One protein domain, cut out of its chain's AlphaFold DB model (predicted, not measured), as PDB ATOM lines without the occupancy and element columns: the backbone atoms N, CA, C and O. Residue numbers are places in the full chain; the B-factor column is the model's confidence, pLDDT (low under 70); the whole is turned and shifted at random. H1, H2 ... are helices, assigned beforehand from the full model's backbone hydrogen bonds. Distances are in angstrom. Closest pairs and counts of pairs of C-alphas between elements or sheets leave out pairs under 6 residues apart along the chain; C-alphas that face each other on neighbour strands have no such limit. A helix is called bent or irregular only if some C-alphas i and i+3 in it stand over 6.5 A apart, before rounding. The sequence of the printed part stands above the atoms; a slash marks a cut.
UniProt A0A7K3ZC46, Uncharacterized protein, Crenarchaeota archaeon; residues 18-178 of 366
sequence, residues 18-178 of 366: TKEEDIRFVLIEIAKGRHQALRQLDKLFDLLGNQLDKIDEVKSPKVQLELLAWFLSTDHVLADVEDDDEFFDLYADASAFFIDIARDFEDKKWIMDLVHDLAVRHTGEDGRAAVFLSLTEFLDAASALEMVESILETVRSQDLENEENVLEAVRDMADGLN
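What this domain is: This is residues 18 to 178 of the 366 residues of an uncharacterized protein of Crenarchaeota archaeon (UniProt A0A7K3ZC46). Seven helices make a compact bundle in two groups side by side: H1, H3, H4 and H6 make one end of the longest axis, H7, H9 and H10 the other, and H4 and H7 join them. Short H8 packs between H6 and H10 near the middle, H5 packs on H6 and H8, and H2 makes a corner before H3. The printed part has 161 residues with ten named helices, H1 to H10 in order, and no named strand; the class is all helix. It is compact, with a radius of gyration of the C-alphas of 15.2 A, and rounded, spanning 41 by 34 by 28 A.

How they stand to each other: In the bundle, H1, residues 19 to 31, touches H4, residues 61 to 72, at a shallow tilt of 25 degrees, the same way; the closest C-alphas, of Leu 27 and Trp 70, are 5.8 A apart. H2, residues 36 to 39, and H3, residues 41 to 56, touch only at the corner, closest at the C-alphas of Ala 37 and Leu 44, 5.1 A. H3 and H4 form a helical hairpin, closest at the C-alphas of Ile 55 and Gln 64, 5.7 A. H4 touches H6, residues 86 to 104, opposite ways at a shallow tilt of 28 degrees, with the C-alphas of Leu 65 and Phe 98 closest at 6.0 A. H5, residues 75 to 80, touches H8, residues 126 to 133, closest at the C-alphas of Asp 75 and Gly 127, 4.9 A. H7, residues 108 to 120, touches H4 with residues 114 to 118 alone, closest at the C-alphas of Ala 69 and Leu 118, 6.8 A. H6 touches H8, closest at the C-alphas of Tyr 91 and Gly 127, 5.3 A. H9, residues 141 to 157, touches H7 with residues 144 to 151 alone, closest at the C-alphas of Met 112 and Met 147, 6.9 A. H10, residues 163 to 176, forms a helical hairpin with H9, closest at the C-alphas of Val 148 and Val 170, 6.2 A. H8 touches H10 at a steep tilt of 41 degrees, with the C-alphas of Leu 133 and Gly 176 closest at 3.9 A. H1 and H9 are apart. Every O i to N i+4 pair is within hydrogen-bond range in H1, H4, H7, H9 and H10, against 11 of 12 in H3, 14 of 15 in H6, 2 of 4 in H8 and 0 of 2 in H5, where 3 of 3 O i to N i+3 pairs are; H2 is too short for an i+4 pair.

Where its parts are: H1 begins at C-alpha 19 (13.926, 58.849, 23.530). H3 is 22.7 A long, H6 28.2 A, H9 24.1 A and H10 20.1 A. H8 is irregular: C-alphas 127 and 130 are 7.6 A apart. H10 ends at C-alpha 176 (29.882, 36.014, 43.759).

The domain as a whole: The two C-alphas farthest apart, of Gln 40 and Ala 142, are 43.2 A apart. The printed part has no cut and no long link. Mean pLDDT of the printed part is 93.4; residues 83 to 84 are under 70.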
ATOM      1  N   THR A  18      13.645  57.816  18.735       87.62
ATOM      2  CA  THR A  18      12.882  57.775  19.991       87.62
ATOM      3  C   THR A  18      13.770  58.204  21.160       87.62
ATOM      4  O   THR A  18      14.995  58.234  21.039       87.62
ATOM      5  N   LYS A  19      13.166  58.509  22.317       89.12
ATOM      6  CA  LYS A  19      13.926  58.849  23.530       89.12
ATOM      7  C   LYS A  19      14.936  57.751  23.879       89.12
ATOM      8  O   LYS A  19      16.092  58.040  24.158       89.12
ATOM      9  N   GLU A  20      14.518  56.493  23.789       92.75
ATOM     10  CA  GLU A  20      15.348  55.327  24.089       92.75
ATOM     11  C   GLU A  20      16.470  55.139  23.056       92.75
ATOM     12  O   GLU A  20      17.567  54.706  23.394       92.75
ATOM     13  N   GLU A  21      16.229  55.470  21.782       92.69
ATOM     14  CA  GLU A  21      17.268  55.455  20.745       92.69
ATOM     15  C   GLU A  21      18.317  56.553  20.929       92.69
ATOM     16  O   GLU A  21      19.479  56.337  20.579       92.69
ATOM     17  N   ASP A  22      17.928  57.703  21.479       92.56
ATOM     18  CA  ASP A  22      18.865  58.765  21.837       92.56
ATOM     19  C   ASP A  22      19.742  58.372  23.026       92.56
ATOM     20  O   ASP A  22      20.963  58.484  22.906       92.56
ATOM     21  N   ILE A  23      19.158  57.833  24.108       95.94
ATOM     22  CA  ILE A  23      19.921  57.321  25.264       95.94
ATOM     23  C   ILE A  23      20.932  56.273  24.785       95.94
ATOM     24  O   ILE A  23      22.138  56.422  24.980       95.94
ATOM     25  N   ARG A  24      20.454  55.258  24.051       95.94
ATOM     26  CA  ARG A  24      21.296  54.187  23.504       95.94
ATOM     27  C   ARG A  24      22.442  54.728  22.661       95.94
ATOM     28  O   ARG A  24      23.565  54.248  22.754       95.94
ATOM     29  N   PHE A  25      22.169  55.711  21.804       95.06
ATOM     30  CA  PHE A  25      23.214  56.294  20.974       95.06
ATOM     31  C   PHE A  25      24.284  56.999  21.809       95.06
ATOM     32  O   PHE A  25      25.463  56.810  21.524       95.06
ATOM     33  N   VAL A  26      23.890  57.792  22.808       96.25
ATOM     34  CA  VAL A  26      24.838  58.502  23.679       96.25
ATOM     35  C   VAL A  26      25.739  57.506  24.403       96.25
ATOM     36  O   VAL A  26      26.957  57.607  24.270       96.25
ATOM     37  N   LEU A  27      25.157  56.506  25.073       96.88
ATOM     38  CA  LEU A  27      25.914  55.501  25.826       96.88
ATOM     39  C   LEU A  27      26.855  54.695  24.924       96.88
ATOM     40  O   LEU A  27      28.027  54.543  25.244       96.88
ATOM     41  N   ILE A  28      26.405  54.278  23.732       95.00
ATOM     42  CA  ILE A  28      27.267  53.580  22.761       95.00
ATOM     43  C   ILE A  28      28.435  54.457  22.288       95.00
ATOM     44  O   ILE A  28      29.519  53.937  22.026       95.00
ATOM     45  N   GLU A  29      28.231  55.763  22.093       95.56
ATOM     46  CA  GLU A  29      29.330  56.654  21.706       95.56
ATOM     47  C   GLU A  29      30.326  56.860  22.850       95.56
ATOM     48  O   GLU A  29      31.520  56.962  22.569       95.56
ATOM     49  N   ILE A  30      29.865  56.895  24.105       94.81
ATOM     50  CA  ILE A  30      30.740  56.961  25.282       94.81
ATOM     51  C   ILE A  30      31.512  55.648  25.416       94.81
ATOM     52  O   ILE A  30      32.729  55.687  25.330       94.81
ATOM     53  N   ALA A  31      30.834  54.496  25.467       92.00
ATOM     54  CA  ALA A  31      31.433  53.157  25.582       92.00
ATOM     55  C   ALA A  31      32.470  52.834  24.487       92.00
ATOM     56  O   ALA A  31      33.289  51.935  24.626       92.00
ATOM     57  N   LYS A  32      32.429  53.545  23.354       91.50
ATOM     58  CA  LYS A  32      33.396  53.401  22.252       91.50
ATOM     59  C   LYS A  32      34.519  54.438  22.269       91.50
ATOM     60  O   LYS A  32      35.263  54.516  21.292       91.50
ATOM     61  N   GLY A  33      34.596  55.286  23.290       91.31
ATOM     62  CA  GLY A  33      35.588  56.354  23.379       91.31
ATOM     63  C   GLY A  33      35.378  57.494  22.367       91.31
ATOM     64  O   GLY A  33      36.323  58.194  22.005       91.31
ATOM     65  N   ARG A  34      34.166  57.665  21.814       93.81
ATOM     66  CA  ARG A  34      33.897  58.591  20.686       93.81
ATOM     67  C   ARG A  34      33.121  59.842  21.071       93.81
ATOM     68  O   ARG A  34      33.038  60.778  20.268       93.81
ATOM     69  N   HIS A  35      32.533  59.871  22.261       94.81
ATOM     70  CA  HIS A  35      31.726  60.998  22.699       94.81
ATOM     71  C   HIS A  35      32.597  62.194  23.113       94.81
ATOM     72  O   HIS A  35      33.602  62.054  23.798       94.81
ATOM     73  N   GLN A  36      32.196  63.410  22.732       92.44
ATOM     74  CA  GLN A  36      32.981  64.622  23.017       92.44
ATOM     75  C   GLN A  36      33.108  64.954  24.515       92.44
ATOM     76  O   GLN A  36      34.038  65.664  24.892       92.44
ATOM     77  N   ALA A  37      32.171  64.470  25.341       90.81
ATOM     78  CA  ALA A  37      32.155  64.715  26.786       90.81
ATOM     79  C   ALA A  37      33.323  64.036  27.514       90.81
ATOM     80  O   ALA A  37      33.756  64.557  28.527       90.81
ATOM     81  N   LEU A  38      33.922  62.987  26.933       89.88
ATOM     82  CA  LEU A  38      35.107  62.298  27.469       89.88
ATOM     83  C   LEU A  38      36.321  63.217  27.694       89.88
ATOM     84  O   LEU A  38      37.302  62.824  28.300       89.88
ATOM     85  N   ARG A  39      36.296  64.448  27.172       90.50
ATOM     86  CA  ARG A  39      37.368  65.437  27.366       90.50
ATOM     87  C   ARG A  39      37.159  66.335  28.589       90.50
ATOM     88  O   ARG A  39      37.967  67.239  28.790       90.50
ATOM     89  N   GLN A  40      36.026  66.210  29.282       92.12
ATOM     90  CA  GLN A  40      35.591  67.093  30.368       92.12
ATOM     91  C   GLN A  40      34.812  66.261  31.394       92.12
ATOM     92  O   GLN A  40      33.612  66.068  31.203       92.12
ATOM     93  N   LEU A  41      35.499  65.784  32.440       88.75
ATOM     94  CA  LEU A  41      34.954  64.848  33.435       88.75
ATOM     95  C   LEU A  41      33.658  65.358  34.076       88.75
ATOM     96  O   LEU A  41      32.658  64.662  33.973       88.75
ATOM     97  N   ASP A  42      33.597  66.610  34.541       88.94
ATOM     98  CA  ASP A  42      32.367  67.180  35.128       88.94
ATOM     99  C   ASP A  42      31.157  67.071  34.180       88.94
ATOM    100  O   ASP A  42      30.052  66.689  34.554       88.94
ATOM    101  N   LYS A  43      31.366  67.347  32.885       92.25
ATOM    102  CA  LYS A  43      30.288  67.240  31.890       92.25
ATOM    103  C   LYS A  43      29.944  65.806  31.546       92.25
ATOM    104  O   LYS A  43      28.853  65.558  31.032       92.25
ATOM    105  N   LEU A  44      30.901  64.897  31.682       94.31
ATOM    106  CA  LEU A  44      30.678  63.478  31.485       94.31
ATOM    107  C   LEU A  44      29.854  62.920  32.644       94.31
ATOM    108  O   LEU A  44      28.872  62.238  32.362       94.31
ATOM    109  N   PHE A  45      30.193  63.287  33.880       94.44
ATOM    110  CA  PHE A  45      29.446  62.951  35.086       94.44
ATOM    111  C   PHE A  45      27.988  63.403  34.966       94.44
ATOM    112  O   PHE A  45      27.086  62.567  34.903       94.44
ATOM    113  N   ASP A  46      27.766  64.705  34.740       95.06
ATOM    114  CA  ASP A  46      26.432  65.271  34.517       95.06
ATOM    115  C   ASP A  46      25.680  64.529  33.405       95.06
ATOM    116  O   ASP A  46      24.478  64.272  33.489       95.06
ATOM    117  N   LEU A  47      26.362  64.216  32.299       96.62
ATOM    118  CA  LEU A  47      25.743  63.560  31.154       96.62
ATOM    119  C   LEU A  47      25.308  62.129  31.472       96.62
ATOM    120  O   LEU A  47      24.238  61.732  30.995       96.62
ATOM    121  N   LEU A  48      26.138  61.379  32.200       96.81
ATOM    122  CA  LEU A  48      25.871  60.011  32.628       96.81
ATOM    123  C   LEU A  48      24.745  59.992  33.666       96.81
ATOM    124  O   LEU A  48      23.758  59.302  33.416       96.81
ATOM    125  N   GLY A  49      24.788  60.833  34.705       96.94
ATOM    126  CA  GLY A  49      23.675  60.989  35.655       96.94
ATOM    127  C   GLY A  49      22.353  61.289  34.939       96.94
ATOM    128  O   GLY A  49      21.373  60.558  35.061       96.94
ATOM    129  N   ASN A  50      22.373  62.245  34.003       97.31
ATOM    130  CA  ASN A  50      21.216  62.548  33.154       97.31
ATOM    131  C   ASN A  50      20.781  61.398  32.221       97.31
ATOM    132  O   ASN A  50      19.671  61.450  31.683       97.31
ATOM    133  N   GLN A  51      21.650  60.439  31.876       97.75
ATOM    134  CA  GLN A  51      21.214  59.236  31.157       97.75
ATOM    135  C   GLN A  51      20.568  58.244  32.116       97.75
ATOM    136  O   GLN A  51      19.541  57.683  31.743       97.75
ATOM    137  N   LEU A  52      21.132  58.054  33.310       97.62
ATOM    138  CA  LEU A  52      20.605  57.140  34.319       97.62
ATOM    139  C   LEU A  52      19.180  57.536  34.733       97.62
ATOM    140  O   LEU A  52      18.270  56.717  34.612       97.62
ATOM    141  N   ASP A  53      18.946  58.820  35.019       97.56
ATOM    142  CA  ASP A  53      17.606  59.362  35.302       97.56
ATOM    143  C   ASP A  53      16.606  59.072  34.171       97.56
ATOM    144  O   ASP A  53      15.456  58.685  34.382       97.56
ATOM    145  N   LYS A  54      17.040  59.229  32.914       97.56
ATOM    146  CA  LYS A  54      16.174  58.953  31.757       97.56
ATOM    147  C   LYS A  54      15.884  57.472  31.589       97.56
ATOM    148  O   LYS A  54      14.848  57.148  31.011       97.56
ATOM    149  N   ILE A  55      16.796  56.594  32.006       97.81
ATOM    150  CA  ILE A  55      16.568  55.151  32.002       97.81
ATOM    151  C   ILE A  55      15.501  54.794  33.040       97.81
ATOM    152  O   ILE A  55      14.627  53.983  32.730       97.81
ATOM    153  N   ASP A  56      15.491  55.440  34.208       96.38
ATOM    154  CA  ASP A  56      14.450  55.227  35.224       96.38
ATOM    155  C   ASP A  56      13.038  55.551  34.697       96.38
ATOM    156  O   ASP A  56      12.080  54.803  34.899       96.38
ATOM    157  N   GLU A  57      12.911  56.578  33.852       96.50
ATOM    158  CA  GLU A  57      11.636  56.919  33.205       96.50
ATOM    159  C   GLU A  57      11.161  55.910  32.126       96.50
ATOM    160  O   GLU A  57      10.021  56.001  31.634       96.50
ATOM    161  N   VAL A  58      12.007  54.965  31.692       96.12
ATOM    162  CA  VAL A  58      11.666  54.004  30.629       96.12
ATOM    163  C   VAL A  58      10.720  52.928  31.155       96.12
ATOM    164  O   VAL A  58      11.056  52.097  31.979       96.12
ATOM    165  N   LYS A  59       9.523  52.841  30.569       94.25
ATOM    166  CA  LYS A  59       8.458  51.937  31.054       94.25
ATOM    167  C   LYS A  59       8.702  50.441  30.865       94.25
ATOM    168  O   LYS A  59       7.938  49.640  31.393       94.25
ATOM    169  N   SER A  60       9.624  50.059  29.987       96.31
ATOM    170  CA  SER A  60       9.843  48.659  29.621       96.31
ATOM    171  C   SER A  60      11.056  48.123  30.377       96.31
ATOM    172  O   SER A  60      12.164  48.512  30.004       96.31
ATOM    173  N   PRO A  61      10.887  47.175  31.322       96.38
ATOM    174  CA  PRO A  61      12.000  46.573  32.062       96.38
ATOM    175  C   PRO A  61      13.083  46.009  31.142       96.38
ATOM    176  O   PRO A  61      14.272  46.217  31.346       96.38
ATOM    177  N   LYS A  62      12.668  45.377  30.037       96.50
ATOM    178  CA  LYS A  62      13.591  44.850  29.025       96.50
ATOM    179  C   LYS A  62      14.458  45.940  28.387       96.50
ATOM    180  O   LYS A  62      15.611  45.692  28.061       96.50
ATOM    181  N   VAL A  63      13.894  47.127  28.151       96.50
ATOM    182  CA  VAL A  63      14.649  48.247  27.567       96.50
ATOM    183  C   VAL A  63      15.504  48.919  28.637       96.50
ATOM    184  O   VAL A  63      16.633  49.272  28.333       96.50
ATOM    185  N   GLN A  64      15.013  49.042  29.874       97.50
ATOM    186  CA  GLN A  64      15.814  49.542  30.994       97.50
ATOM    187  C   GLN A  64      17.080  48.709  31.177       97.50
ATOM    188  O   GLN A  64      18.169  49.261  31.108       97.50
ATOM    189  N   LEU A  65      16.949  47.385  31.275       97.94
ATOM    190  CA  LEU A  65      18.083  46.465  31.404       97.94
ATOM    191  C   LEU A  65      19.090  46.603  30.258       97.94
ATOM    192  O   LEU A  65      20.292  46.653  30.490       97.94
ATOM    193  N   GLU A  66      18.615  46.712  29.014       97.44
ATOM    194  CA  GLU A  66      19.494  46.911  27.857       97.44
ATOM    195  C   GLU A  66      20.243  48.250  27.912       97.44
ATOM    196  O   GLU A  66      21.425  48.308  27.578       97.44
ATOM    197  N   LEU A  67      19.575  49.327  28.330       97.88
ATOM    198  CA  LEU A  67      20.201  50.642  28.462       97.88
ATOM    199  C   LEU A  67      21.162  50.700  29.655       97.88
ATOM    200  O   LEU A  67      22.229  51.287  29.515       97.88
ATOM    201  N   LEU A  68      20.831  50.054  30.776       98.06
ATOM    202  CA  LEU A  68      21.722  49.903  31.927       98.06
ATOM    203  C   LEU A  68      22.967  49.106  31.551       98.06
ATOM    204  O   LEU A  68      24.068  49.524  31.870       98.06
ATOM    205  N   ALA A  69      22.844  48.030  30.774       96.44
ATOM    206  CA  ALA A  69      24.022  47.325  30.271       96.44
ATOM    207  C   ALA A  69      24.907  48.227  29.388       96.44
ATOM    208  O   ALA A  69      26.134  48.190  29.482       96.44
ATOM    209  N   TRP A  70      24.316  49.086  28.549       96.19
ATOM    210  CA  TRP A  70      25.101  50.081  27.811       96.19
ATOM    211  C   TRP A  70      25.731  51.140  28.709       96.19
ATOM    212  O   TRP A  70      26.824  51.596  28.385       96.19
ATOM    213  N   PHE A  71      25.058  51.524  29.792       97.50
ATOM    214  CA  PHE A  71      25.583  52.443  30.794       97.50
ATOM    215  C   PHE A  71      26.792  51.832  31.499       97.50
ATOM    216  O   PHE A  71      27.869  52.398  31.466       97.50
ATOM    217  N   LEU A  72      26.660  50.620  32.029       96.75
ATOM    218  CA  LEU A  72      27.754  49.901  32.682       96.75
ATOM    219  C   LEU A  72      28.932  49.640  31.723       96.75
ATOM    220  O   LEU A  72      30.079  49.578  32.141       96.75
ATOM    221  N   SER A  73      28.675  49.574  30.410       94.25
ATOM    222  CA  SER A  73      29.727  49.498  29.385       94.25
ATOM    223  C   SER A  73      30.518  50.805  29.185       94.25
ATOM    224  O   SER A  73      31.393  50.857  28.318       94.25
ATOM    225  N   THR A  74      30.182  51.887  29.895       94.75
ATOM    226  CA  THR A  74      30.948  53.141  29.881       94.75
ATOM    227  C   THR A  74      31.998  53.224  30.985       94.75
ATOM    228  O   THR A  74      32.731  54.202  31.000       94.75
ATOM    229  N   ASP A  75      32.108  52.215  31.844       92.50
ATOM    230  CA  ASP A  75      33.048  52.093  32.971       92.50
ATOM    231  C   ASP A  75      34.521  52.396  32.673       92.50
ATOM    232  O   ASP A  75      35.190  52.891  33.561       92.50
ATOM    233  N   HIS A  76      35.022  52.219  31.445       91.69
ATOM    234  CA  HIS A  76      36.380  52.666  31.062       91.69
ATOM    235  C   HIS A  76      36.707  54.131  31.411       91.69
ATOM    236  O   HIS A  76      37.868  54.520  31.379       91.69
ATOM    237  N   VAL A  77      35.697  54.963  31.679       90.75
ATOM    238  CA  VAL A  77      35.877  56.343  32.156       90.75
ATOM    239  C   VAL A  77      36.472  56.407  33.563       90.75
ATOM    240  O   VAL A  77      37.045  57.433  33.908       90.75
ATOM    241  N   LEU A  78      36.343  55.337  34.354       90.75
ATOM    242  CA  LEU A  78      36.882  55.235  35.708       90.75
ATOM    243  C   LEU A  78      38.416  55.212  35.721       90.75
ATOM    244  O   LEU A  78      39.024  55.708  36.657       90.75
ATOM    245  N   ALA A  79      39.051  54.788  34.625       89.06
ATOM    246  CA  ALA A  79      40.505  54.849  34.472       89.06
ATOM    247  C   ALA A  79      41.086  56.278  34.583       89.06
ATOM    248  O   ALA A  79      42.289  56.448  34.785       89.06
ATOM    249  N   ASP A  80      40.250  57.303  34.375       85.81
ATOM    250  CA  ASP A  80      40.634  58.716  34.363       85.81
ATOM    251  C   ASP A  80      40.155  59.490  35.618       85.81
ATOM    252  O   ASP A  80      40.330  60.713  35.659       85.81
ATOM    253  N   VAL A  81      39.552  58.825  36.616       85.69
ATOM    254  CA  VAL A  81      39.039  59.455  37.857       85.69
ATOM    255  C   VAL A  81      39.801  58.963  39.095       85.69
ATOM    256  O   VAL A  81      40.490  57.950  39.038       85.69
ATOM    257  N   GLU A  82      39.746  59.716  40.198       80.00
ATOM    258  CA  GLU A  82      40.354  59.300  41.474       80.00
ATOM    259  C   GLU A  82      39.416  58.327  42.219       80.00
ATOM    260  O   GLU A  82      38.202  58.416  42.070       80.00
ATOM    261  N   ASP A  83      39.963  57.403  43.020       62.09
ATOM    262  CA  ASP A  83      39.214  56.285  43.640       62.09
ATOM    263  C   ASP A  83      38.045  56.714  44.564       62.09
ATOM    264  O   ASP A  83      37.140  55.921  44.811       62.09
ATOM    265  N   ASP A  84      38.034  57.966  45.038       60.44
ATOM    266  CA  ASP A  84      36.992  58.543  45.911       60.44
ATOM    267  C   ASP A  84      36.028  59.489  45.153       60.44
ATOM    268  O   ASP A  84      35.389  60.360  45.747       60.44
ATOM    269  N   ASP A  85      35.955  59.378  43.825       81.19
ATOM    270  CA  ASP A  85      35.113  60.232  42.981       81.19
ATOM    271  C   ASP A  85      33.649  59.736  42.928       81.19
ATOM    272  O   ASP A  85      33.370  58.536  42.868       81.19
ATOM    273  N   GLU A  86      32.696  60.672  42.859       88.12
ATOM    274  CA  GLU A  86      31.246  60.432  42.746       88.12
ATOM    275  C   GLU A  86      30.875  59.542  41.541       88.12
ATOM    276  O   GLU A  86      29.784  58.966  41.478       88.12
ATOM    277  N   PHE A  87      31.775  59.388  40.561       91.38
ATOM    278  CA  PHE A  87      31.616  58.404  39.490       91.38
ATOM    279  C   PHE A  87      31.384  56.981  40.018       91.38
ATOM    280  O   PHE A  87      30.551  56.275  39.445       91.38
ATOM    281  N   PHE A  88      32.076  56.549  41.077       91.19
ATOM    282  CA  PHE A  88      31.908  55.197  41.619       91.19
ATOM    283  C   PHE A  88      30.499  54.983  42.180       91.19
ATOM    284  O   PHE A  88      29.871  53.966  41.869       91.19
ATOM    285  N   ASP A  89      29.956  55.975  42.890       92.69
ATOM    286  CA  ASP A  89      28.573  55.957  43.383       92.69
ATOM    287  C   ASP A  89      27.572  55.842  42.230       92.69
ATOM    288  O   ASP A  89      26.633  55.045  42.278       92.69
ATOM    289  N   LEU A  90      27.818  56.551  41.126       95.00
ATOM    290  CA  LEU A  90      26.954  56.493  39.950       95.00
ATOM    291  C   LEU A  90      26.916  55.091  39.300       95.00
ATOM    292  O   LEU A  90      25.859  54.646  38.839       95.00
ATOM    293  N   TYR A  91      28.046  54.375  39.250       95.62
ATOM    294  CA  TYR A  91      28.084  52.988  38.760       95.62
ATOM    295  C   TYR A  91      27.493  51.994  39.765       95.62
ATOM    296  O   TYR A  91      26.853  51.018  39.347       95.62
ATOM    297  N   ALA A  92      27.651  52.246  41.065       94.69
ATOM    298  CA  ALA A  92      27.003  51.468  42.114       94.69
ATOM    299  C   ALA A  92      25.472  51.577  42.012       94.69
ATOM    300  O   ALA A  92      24.789  50.550  41.971       94.69
ATOM    301  N   ASP A  93      24.941  52.790  41.839       96.88
ATOM    302  CA  ASP A  93      23.514  53.052  41.625       96.88
ATOM    303  C   ASP A  93      22.990  52.365  40.357       96.88
ATOM    304  O   ASP A  93      21.958  51.686  40.381       96.88
ATOM    305  N   ALA A  94      23.717  52.478  39.240       97.75
ATOM    306  CA  ALA A  94      23.343  51.812  37.994       97.75
ATOM    307  C   ALA A  94      23.343  50.278  38.125       97.75
ATOM    308  O   ALA A  94      22.470  49.606  37.562       97.75
ATOM    309  N   SER A  95      24.292  49.719  38.879       97.50
ATOM    310  CA  SER A  95      24.374  48.283  39.156       97.50
ATOM    311  C   SER A  95      23.227  47.811  40.044       97.50
ATOM    312  O   SER A  95      22.558  46.835  39.699       97.50
ATOM    313  N   ALA A  96      22.942  48.524  41.137       97.56
ATOM    314  CA  ALA A  96      21.804  48.239  42.008       97.56
ATOM    315  C   ALA A  96      20.488  48.283  41.220       97.56
ATOM    316  O   ALA A  96      19.673  47.359  41.299       97.56
ATOM    317  N   PHE A  97      20.329  49.295  40.361       97.88
ATOM    318  CA  PHE A  97      19.156  49.415  39.507       97.88
ATOM    319  C   PHE A  97      19.038  48.253  38.504       97.88
ATOM    320  O   PHE A  97      17.951  47.703  38.297       97.88
ATOM    321  N   PHE A  98      20.155  47.825  37.908       98.44
ATOM    322  CA  PHE A  98      20.182  46.657  37.026       98.44
ATOM    323  C   PHE A  98      19.747  45.389  37.765       98.44
ATOM    324  O   PHE A  98      18.877  44.665  37.272       98.44
ATOM    325  N   ILE A  99      20.329  45.134  38.939       97.94
ATOM    326  CA  ILE A  99      20.070  43.947  39.763       97.94
ATOM    327  C   ILE A  99      18.591  43.884  40.156       97.94
ATOM    328  O   ILE A  99      17.955  42.840  39.982       97.94
ATOM    329  N   ASP A 100      18.019  45.001  40.607       97.69
ATOM    330  CA  ASP A 100      16.622  45.065  41.032       97.69
ATOM    331  C   ASP A 100      15.650  44.752  39.889       97.69
ATOM    332  O   ASP A 100      14.740  43.933  40.058       97.69
ATOM    333  N   ILE A 101      15.863  45.315  38.694       97.62
ATOM    334  CA  ILE A 101      15.017  44.981  37.538       97.62
ATOM    335  C   ILE A 101      15.251  43.529  37.093       97.62
ATOM    336  O   ILE A 101      14.298  42.815  36.761       97.62
ATOM    337  N   ALA A 102      16.506  43.072  37.067       97.56
ATOM    338  CA  ALA A 102      16.865  41.732  36.609       97.56
ATOM    339  C   ALA A 102      16.249  40.645  37.498       97.56
ATOM    340  O   ALA A 102      15.835  39.600  36.980       97.56
ATOM    341  N   ARG A 103      16.141  40.894  38.810       96.88
ATOM    342  CA  ARG A 103      15.542  39.989  39.802       96.88
ATOM    343  C   ARG A 103      14.120  39.587  39.415       96.88
ATOM    344  O   ARG A 103      13.833  38.389  39.335       96.88
ATOM    345  N   ASP A 104      13.290  40.560  39.052       95.44
ATOM    346  CA  ASP A 104      11.874  40.352  38.731       95.44
ATOM    347  C   ASP A 104      11.605  40.042  37.246       95.44
ATOM    348  O   ASP A 104      10.495  39.653  36.870       95.44
ATOM    349  N   PHE A 105      12.606  40.186  36.374       96.81
ATOM    350  CA  PHE A 105      12.444  39.948  34.943       96.81
ATOM    351  C   PHE A 105      12.339  38.450  34.597       96.81
ATOM    352  O   PHE A 105      13.208  37.651  34.944       96.81
ATOM    353  N   GLU A 106      11.284  38.063  33.869       95.25
ATOM    354  CA  GLU A 106      10.944  36.649  33.618       95.25
ATOM    355  C   GLU A 106      11.915  35.922  32.667       95.25
ATOM    356  O   GLU A 106      12.195  34.736  32.849       95.25
ATOM    357  N   ASP A 107      12.425  36.599  31.634       95.38
ATOM    358  CA  ASP A 107      13.272  35.981  30.601       95.38
ATOM    359  C   ASP A 107      14.741  35.943  31.053       95.38
ATOM    360  O   ASP A 107      15.580  36.733  30.616       95.38
ATOM    361  N   LYS A 108      15.044  35.012  31.967       94.62
ATOM    362  CA  LYS A 108      16.380  34.836  32.562       94.62
ATOM    363  C   LYS A 108      17.456  34.488  31.543       94.62
ATOM    364  O   LYS A 108      18.590  34.925  31.688       94.62
ATOM    365  N   LYS A 109      17.097  33.783  30.467       94.19
ATOM    366  CA  LYS A 109      18.034  33.503  29.376       94.19
ATOM    367  C   LYS A 109      18.496  34.791  28.696       94.19
ATOM    368  O   LYS A 109      19.677  34.948  28.424       94.19
ATOM    369  N   TRP A 110      17.576  35.723  28.457       94.69
ATOM    370  CA  TRP A 110      17.936  37.020  27.895       94.69
ATOM    371  C   TRP A 110      18.818  37.850  28.846       94.69
ATOM    372  O   TRP A 110      19.721  38.532  28.372       94.69
ATOM    373  N   ILE A 111      18.608  37.760  30.168       95.81
ATOM    374  CA  ILE A 111      19.514  38.370  31.162       95.81
ATOM    375  C   ILE A 111      20.912  37.757  31.076       95.81
ATOM    376  O   ILE A 111      21.890  38.494  31.049       95.81
ATOM    377  N   MET A 112      21.013  36.428  30.993       95.00
ATOM    378  CA  MET A 112      22.301  35.746  30.846       95.00
ATOM    379  C   MET A 112      23.038  36.200  29.585       95.00
ATOM    380  O   MET A 112      24.214  36.530  29.664       95.00
ATOM    381  N   ASP A 113      22.351  36.285  28.442       94.06
ATOM    382  CA  ASP A 113      22.953  36.784  27.197       94.06
ATOM    383  C   ASP A 113      23.489  38.222  27.371       94.06
ATOM    384  O   ASP A 113      24.550  38.568  26.852       94.06
ATOM    385  N   LEU A 114      22.776  39.061  28.131       95.19
ATOM    386  CA  LEU A 114      23.169  40.443  28.404       95.19
ATOM    387  C   LEU A 114      24.389  40.536  29.333       95.19
ATOM    388  O   LEU A 114      25.314  41.295  29.052       95.19
ATOM    389  N   VAL A 115      24.408  39.756  30.414       96.31
ATOM    390  CA  VAL A 115      25.529  39.697  31.365       96.31
ATOM    391  C   VAL A 115      26.767  39.075  30.717       96.31
ATOM    392  O   VAL A 115      27.877  39.560  30.917       96.31
ATOM    393  N   HIS A 116      26.587  38.059  29.876       94.62
ATOM    394  CA  HIS A 116      27.658  37.503  29.055       94.62
ATOM    395  C   HIS A 116      28.283  38.576  28.151       94.62
ATOM    396  O   HIS A 116      29.504  38.715  28.096       94.62
ATOM    397  N   ASP A 117      27.459  39.366  27.456       92.25
ATOM    398  CA  ASP A 117      27.930  40.478  26.625       92.25
ATOM    399  C   ASP A 117      28.676  41.549  27.440       92.25
ATOM    400  O   ASP A 117      29.660  42.106  26.946       92.25
ATOM    401  N   LEU A 118      28.231  41.826  28.672       93.75
ATOM    402  CA  LEU A 118      28.927  42.716  29.603       93.75
ATOM    403  C   LEU A 118      30.304  42.166  29.989       93.75
ATOM    404  O   LEU A 118      31.270  42.924  29.980       93.75
ATOM    405  N   ALA A 119      30.417  40.870  30.271       93.81
ATOM    406  CA  ALA A 119      31.683  40.243  30.643       93.81
ATOM    407  C   ALA A 119      32.683  40.222  29.480       93.81
ATOM    408  O   ALA A 119      33.830  40.621  29.624       93.81
ATOM    409  N   VAL A 120      32.250  39.824  28.280       90.88
ATOM    410  CA  VAL A 120      33.149  39.726  27.115       90.88
ATOM    411  C   VAL A 120      33.644  41.103  26.651       90.88
ATOM    412  O   VAL A 120      34.699  41.216  26.029       90.88
ATOM    413  N   ARG A 121      32.909  42.175  26.961       87.19
ATOM    414  CA  ARG A 121      33.302  43.561  26.658       87.19
ATOM    415  C   ARG A 121      33.950  44.267  27.849       87.19
ATOM    416  O   ARG A 121      33.916  45.499  27.879       87.19
ATOM    417  N   HIS A 122      34.427  43.540  28.859       87.31
ATOM    418  CA  HIS A 122      35.033  44.146  30.045       87.31
ATOM    419  C   HIS A 122      36.226  45.027  29.672       87.31
ATOM    420  O   HIS A 122      37.010  44.672  28.782       87.31
ATOM    421  N   THR A 123      36.340  46.179  30.329       84.25
ATOM    422  CA  THR A 123      37.419  47.149  30.084       84.25
ATOM    423  C   THR A 123      38.494  47.139  31.161       84.25
ATOM    424  O   THR A 123      39.517  47.770  30.934       84.25
ATOM    425  N   GLY A 124      38.298  46.373  32.241       80.44
ATOM    426  CA  GLY A 124      39.232  46.255  33.370       80.44
ATOM    427  C   GLY A 124      38.881  47.158  34.553       80.44
ATOM    428  O   GLY A 124      39.610  47.183  35.528       80.44
ATOM    429  N   GLU A 125      37.767  47.891  34.467       89.06
ATOM    430  CA  GLU A 125      37.335  48.834  35.502       89.06
ATOM    431  C   GLU A 125      36.169  48.266  36.317       89.06
ATOM    432  O   GLU A 125      35.340  47.513  35.799       89.06
ATOM    433  N   ASP A 126      36.039  48.703  37.567       85.62
ATOM    434  CA  ASP A 126      35.123  48.101  38.548       85.62
ATOM    435  C   ASP A 126      33.647  48.493  38.383       85.62
ATOM    436  O   ASP A 126      32.776  48.019  39.118       85.62
ATOM    437  N   GLY A 127      33.308  49.302  37.375       88.88
ATOM    438  CA  GLY A 127      31.944  49.798  37.162       88.88
ATOM    439  C   GLY A 127      30.892  48.701  36.934       88.88
ATOM    440  O   GLY A 127      29.697  48.985  36.983       88.88
ATOM    441  N   ARG A 128      31.310  47.450  36.687       93.12
ATOM    442  CA  ARG A 128      30.439  46.271  36.490       93.12
ATOM    443  C   ARG A 128      30.508  45.254  37.630       93.12
ATOM    444  O   ARG A 128      29.683  44.335  37.649       93.12
ATOM    445  N   ALA A 129      31.453  45.407  38.559       92.06
ATOM    446  CA  ALA A 129      31.798  44.389  39.551       92.06
ATOM    447  C   ALA A 129      30.590  43.983  40.406       92.06
ATOM    448  O   ALA A 129      30.326  42.795  40.591       92.06
ATOM    449  N   ALA A 130      29.768  44.949  40.831       95.00
ATOM    450  CA  ALA A 130      28.570  44.681  41.626       95.00
ATOM    451  C   ALA A 130      27.569  43.747  40.913       95.00
ATOM    452  O   ALA A 130      27.017  42.841  41.533       95.00
ATOM    453  N   VAL A 131      27.369  43.891  39.595       97.00
ATOM    454  CA  VAL A 131      26.491  42.982  38.831       97.00
ATOM    455  C   VAL A 131      27.068  41.565  38.781       97.00
ATOM    456  O   VAL A 131      26.316  40.590  38.864       97.00
ATOM    457  N   PHE A 132      28.387  41.439  38.643       96.94
ATOM    458  CA  PHE A 132      29.075  40.148  38.579       96.94
ATOM    459  C   PHE A 132      29.115  39.439  39.935       96.94
ATOM    460  O   PHE A 132      28.888  38.231  39.997       96.94
ATOM    461  N   LEU A 133      29.300  40.175  41.026       96.38
ATOM    462  CA  LEU A 133      29.283  39.626  42.382       96.38
ATOM    463  C   LEU A 133      27.863  39.223  42.834       96.38
ATOM    464  O   LEU A 133      27.703  38.287  43.617       96.38
ATOM    465  N   SER A 134      26.816  39.852  42.286       96.94
ATOM    466  CA  SER A 134      25.413  39.615  42.667       96.94
ATOM    467  C   SER A 134      24.627  38.681  41.733       96.94
ATOM    468  O   SER A 134      23.395  38.672  41.768       96.94
ATOM    469  N   LEU A 135      25.276  37.840  40.911       96.81
ATOM    470  CA  LEU A 135      24.564  36.941  39.976       96.81
ATOM    471  C   LEU A 135      23.492  36.069  40.651       96.81
ATOM    472  O   LEU A 135      22.433  35.821  40.067       96.81
ATOM    473  N   THR A 136      23.743  35.613  41.884       95.62
ATOM    474  CA  THR A 136      22.799  34.771  42.644       95.62
ATOM    475  C   THR A 136      21.518  35.496  43.056       95.62
ATOM    476  O   THR A 136      20.536  34.843  43.414       95.62
ATOM    477  N   GLU A 137      21.485  36.828  42.982       96.50
ATOM    478  CA  GLU A 137      20.295  37.609  43.314       96.50
ATOM    479  C   GLU A 137      19.219  37.541  42.231       96.50
ATOM    480  O   GLU A 137      18.039  37.740  42.525       96.50
ATOM    481  N   PHE A 138      19.601  37.267  40.982       96.00
ATOM    482  CA  PHE A 138      18.679  37.308  39.848       96.00
ATOM    483  C   PHE A 138      18.772  36.110  38.894       96.00
ATOM    484  O   PHE A 138      17.873  35.959  38.059       96.00
ATOM    485  N   LEU A 139      19.776  35.240  39.034       96.25
ATOM    486  CA  LEU A 139      19.910  33.965  38.319       96.25
ATOM    487  C   LEU A 139      19.992  32.790  39.301       96.25
ATOM    488  O   LEU A 139      20.474  32.919  40.424       96.25
ATOM    489  N   ASP A 140      19.556  31.607  38.863       94.81
ATOM    490  CA  ASP A 140      19.873  30.385  39.595       94.81
ATOM    491  C   ASP A 140      21.358  30.022  39.434       94.81
ATOM    492  O   ASP A 140      21.951  30.207  38.369       94.81
ATOM    493  N   ALA A 141      21.950  29.464  40.492       93.69
ATOM    494  CA  ALA A 141      23.380  29.167  40.538       93.69
ATOM    495  C   ALA A 141      23.852  28.218  39.422       93.69
ATOM    496  O   ALA A 141      24.985  28.333  38.966       93.69
ATOM    497  N   ALA A 142      23.003  27.286  38.971       94.88
ATOM    498  CA  ALA A 142      23.383  26.325  37.937       94.88
ATOM    499  C   ALA A 142      23.506  27.002  36.566       94.88
ATOM    500  O   ALA A 142      24.495  26.796  35.866       94.88
ATOM    501  N   SER A 143      22.533  27.842  36.214       94.88
ATOM    502  CA  SER A 143      22.531  28.593  34.958       94.88
ATOM    503  C   SER A 143      23.613  29.675  34.950       94.88
ATOM    504  O   SER A 143      24.298  29.853  33.944       94.88
ATOM    505  N   ALA A 144      23.822  30.364  36.078       96.19
ATOM    506  CA  ALA A 144      24.910  31.328  36.220       96.19
ATOM    507  C   ALA A 144      26.283  30.653  36.061       96.19
ATOM    508  O   ALA A 144      27.113  31.141  35.299       96.19
ATOM    509  N   LEU A 145      26.495  29.488  36.683       96.56
ATOM    510  CA  LEU A 145      27.722  28.711  36.509       96.56
ATOM    511  C   LEU A 145      27.943  28.293  35.045       96.56
ATOM    512  O   LEU A 145      29.044  28.468  34.534       96.56
ATOM    513  N   GLU A 146      26.910  27.794  34.356       95.75
ATOM    514  CA  GLU A 146      27.010  27.420  32.934       95.75
ATOM    515  C   GLU A 146      27.432  28.616  32.059       95.75
ATOM    516  O   GLU A 146      28.277  28.477  31.172       95.75
ATOM    517  N   MET A 147      26.892  29.807  32.336       96.06
ATOM    518  CA  MET A 147      27.285  31.043  31.654       96.06
ATOM    519  C   MET A 147      28.751  31.401  31.918       96.06
ATOM    520  O   MET A 147      29.485  31.665  30.967       96.06
ATOM    521  N   VAL A 148      29.190  31.381  33.178       96.94
ATOM    522  CA  VAL A 148      30.578  31.709  33.545       96.94
ATOM    523  C   VAL A 148      31.562  30.723  32.908       96.94
ATOM    524  O   VAL A 148      32.575  31.132  32.340       96.94
ATOM    525  N   GLU A 149      31.252  29.425  32.921       95.19
ATOM    526  CA  GLU A 149      32.073  28.409  32.254       95.19
ATOM    527  C   GLU A 149      32.127  28.614  30.732       95.19
ATOM    528  O   GLU A 149      33.184  28.430  30.125       95.19
ATOM    529  N   SER A 150      31.024  29.047  30.112       93.88
ATOM    530  CA  SER A 150      30.986  29.394  28.685       93.88
ATOM    531  C   SER A 150      31.871  30.601  28.345       93.88
ATOM    532  O   SER A 150      32.519  30.612  27.293       93.88
ATOM    533  N   ILE A 151      31.928  31.612  29.215       94.50
ATOM    534  CA  ILE A 151      32.813  32.775  29.036       94.50
ATOM    535  C   ILE A 151      34.275  32.330  29.151       94.50
ATOM    536  O   ILE A 151      35.083  32.627  28.271       94.50
ATOM    537  N   LEU A 152      34.603  31.529  30.168       93.06
ATOM    538  CA  LEU A 152      35.950  30.989  30.359       93.06
ATOM    539  C   LEU A 152      36.420  30.141  29.161       93.06
ATOM    540  O   LEU A 152      37.579  30.223  28.754       93.06
ATOM    541  N   GLU A 153      35.538  29.336  28.566       90.50
ATOM    542  CA  GLU A 153      35.859  28.578  27.347       90.50
ATOM    543  C   GLU A 153      36.043  29.493  26.125       90.50
ATOM    544  O   GLU A 153      36.875  29.222  25.256       90.50
ATOM    545  N   THR A 154      35.307  30.605  26.060       88.06
ATOM    546  CA  THR A 154      35.474  31.614  25.003       88.06
ATOM    547  C   THR A 154      36.869  32.223  25.057       88.06
ATOM    548  O   THR A 154      37.542  32.243  24.029       88.06
ATOM    549  N   VAL A 155      37.337  32.606  26.248       89.00
ATOM    550  CA  VAL A 155      38.705  33.106  26.460       89.00
ATOM    551  C   VAL A 155      39.750  32.078  26.015       89.00
ATOM    552  O   VAL A 155      40.692  32.398  25.306       89.00
ATOM    553  N   ARG A 156      39.562  30.796  26.345       85.00
ATOM    554  CA  ARG A 156      40.527  29.736  25.989       85.00
ATOM    555  C   ARG A 156      40.570  29.386  24.504       85.00
ATOM    556  O   ARG A 156      41.552  28.805  24.038       85.00
ATOM    557  N   SER A 157      39.482  29.635  23.783       86.44
ATOM    558  CA  SER A 157      39.313  29.205  22.390       86.44
ATOM    559  C   SER A 157      39.486  30.332  21.375       86.44
ATOM    560  O   SER A 157      39.636  30.048  20.181       86.44
ATOM    561  N   GLN A 158      39.475  31.590  21.818       86.38
ATOM    562  CA  GLN A 158      39.550  32.775  20.971       86.38
ATOM    563  C   GLN A 158      40.657  33.709  21.456       86.38
ATOM    564  O   GLN A 158      40.844  33.884  22.648       86.38
ATOM    565  N   ASP A 159      41.364  34.325  20.512       84.19
ATOM    566  CA  ASP A 159      42.347  35.373  20.797       84.19
ATOM    567  C   ASP A 159      41.588  36.692  21.012       84.19
ATOM    568  O   ASP A 159      41.049  37.263  20.053       84.19
ATOM    569  N   LEU A 160      41.444  37.108  22.274       87.00
ATOM    570  CA  LEU A 160      40.721  38.316  22.673       87.00
ATOM    571  C   LEU A 160      41.717  39.421  23.028       87.00
ATOM    572  O   LEU A 160      42.592  39.232  23.864       87.00
ATOM    573  N   GLU A 161      41.545  40.613  22.449       88.19
ATOM    574  CA  GLU A 161      42.407  41.768  22.761       88.19
ATOM    575  C   GLU A 161      42.302  42.211  24.234       88.19
ATOM    576  O   GLU A 161      43.230  42.826  24.749       88.19
ATOM    577  N   ASN A 162      41.186  41.902  24.902       90.50
ATOM    578  CA  ASN A 162      40.892  42.231  26.297       90.50
ATOM    579  C   ASN A 162      40.825  40.983  27.200       90.50
ATOM    580  O   ASN A 162      40.045  40.966  28.149       90.50
ATOM    581  N   GLU A 163      41.584  39.928  26.885       93.06
ATOM    582  CA  GLU A 163      41.570  38.649  27.619       93.06
ATOM    583  C   GLU A 163      41.688  38.818  29.143       93.06
ATOM    584  O   GLU A 163      40.875  38.246  29.868       93.06
ATOM    585  N   GLU A 164      42.635  39.634  29.617       93.62
ATOM    586  CA  GLU A 164      42.848  39.893  31.050       93.62
ATOM    587  C   GLU A 164      41.568  40.441  31.705       93.62
ATOM    588  O   GLU A 164      41.016  39.824  32.613       93.62
ATOM    589  N   ASN A 165      40.990  41.499  31.140       94.00
ATOM    590  CA  ASN A 165      39.756  42.106  31.643       94.00
ATOM    591  C   ASN A 165      38.570  41.123  31.667       94.00
ATOM    592  O   ASN A 165      37.713  41.181  32.546       94.00
ATOM    593  N   VAL A 166      38.473  40.229  30.676       94.81
ATOM    594  CA  VAL A 166      37.404  39.214  30.639       94.81
ATOM    595  C   VAL A 166      37.625  38.163  31.728       94.81
ATOM    596  O   VAL A 166      36.657  37.690  32.326       94.81
ATOM    597  N   LEU A 167      38.876  37.789  32.007       95.62
ATOM    598  CA  LEU A 167      39.203  36.865  33.092       95.62
ATOM    599  C   LEU A 167      38.938  37.476  34.473       95.62
ATOM    600  O   LEU A 167      38.489  36.744  35.353       95.62
ATOM    601  N   GLU A 168      39.144  38.781  34.656       95.19
ATOM    602  CA  GLU A 168      38.744  39.505  35.873       95.19
ATOM    603  C   GLU A 168      37.231  39.426  36.086       95.19
ATOM    604  O   GLU A 168      36.783  38.978  37.138       95.19
ATOM    605  N   ALA A 169      36.436  39.690  35.044       95.81
ATOM    606  CA  ALA A 169      34.985  39.521  35.120       95.81
ATOM    607  C   ALA A 169      34.588  38.078  35.490       95.81
ATOM    608  O   ALA A 169      33.701  37.861  36.313       95.81
ATOM    609  N   VAL A 170      35.250  37.064  34.917       97.06
ATOM    610  CA  VAL A 170      35.021  35.654  35.287       97.06
ATOM    611  C   VAL A 170      35.396  35.392  36.748       97.06
ATOM    612  O   VAL A 170      34.704  34.616  37.412       97.06
ATOM    613  N   ARG A 171      36.471  36.009  37.250       96.50
ATOM    614  CA  ARG A 171      36.913  35.899  38.642       96.50
ATOM    615  C   ARG A 171      35.852  36.465  39.591       96.50
ATOM    616  O   ARG A 171      35.434  35.736  40.488       96.50
ATOM    617  N   ASP A 172      35.339  37.663  39.330       96.62
ATOM    618  CA  ASP A 172      34.299  38.303  40.152       96.62
ATOM    619  C   ASP A 172      32.989  37.511  40.127       96.62
ATOM    620  O   ASP A 172      32.381  37.240  41.162       96.62
ATOM    621  N   MET A 173      32.579  37.043  38.944       97.69
ATOM    622  CA  MET A 173      31.410  36.173  38.821       97.69
ATOM    623  C   MET A 173      31.582  34.866  39.600       97.69
ATOM    624  O   MET A 173      30.633  34.374  40.212       97.69
ATOM    625  N   ALA A 174      32.775  34.268  39.568       97.56
ATOM    626  CA  ALA A 174      33.050  33.032  40.289       97.56
ATOM    627  C   ALA A 174      33.068  33.234  41.812       97.56
ATOM    628  O   ALA A 174      32.613  32.341  42.535       97.56
ATOM    629  N   ASP A 175      33.554  34.384  42.280       96.44
ATOM    630  CA  ASP A 175      33.531  34.766  43.692       96.44
ATOM    631  C   ASP A 175      32.092  34.982  44.183       96.44
ATOM    632  O   ASP A 175      31.643  34.316  45.119       96.44
ATOM    633  N   GLY A 176      31.299  35.778  43.454       95.12
ATOM    634  CA  GLY A 176      29.882  36.014  43.759       95.12
ATOM    635  C   GLY A 176      29.014  34.748  43.757       95.12
ATOM    636  O   GLY A 176      28.049  34.619  44.515       95.12
ATOM    637  N   LEU A 177      29.369  33.765  42.925       96.25
ATOM    638  CA  LEU A 177      28.728  32.447  42.882       96.25
ATOM    639  C   LEU A 177      29.301  31.443  43.901       96.25
ATOM    640  O   LEU A 177      28.766  30.336  44.020       96.25
ATOM    641  N   ASN A 178      30.368  31.797  44.626       96.12
ATOM    642  CA  ASN A 178      31.098  30.932  45.555       96.12
ATOM    643  C   ASN A 178      31.537  29.594  44.910       96.12
ATOM    644  O   ASN A 178      31.348  28.509  45.469       96.12
TER     645      ASN A 178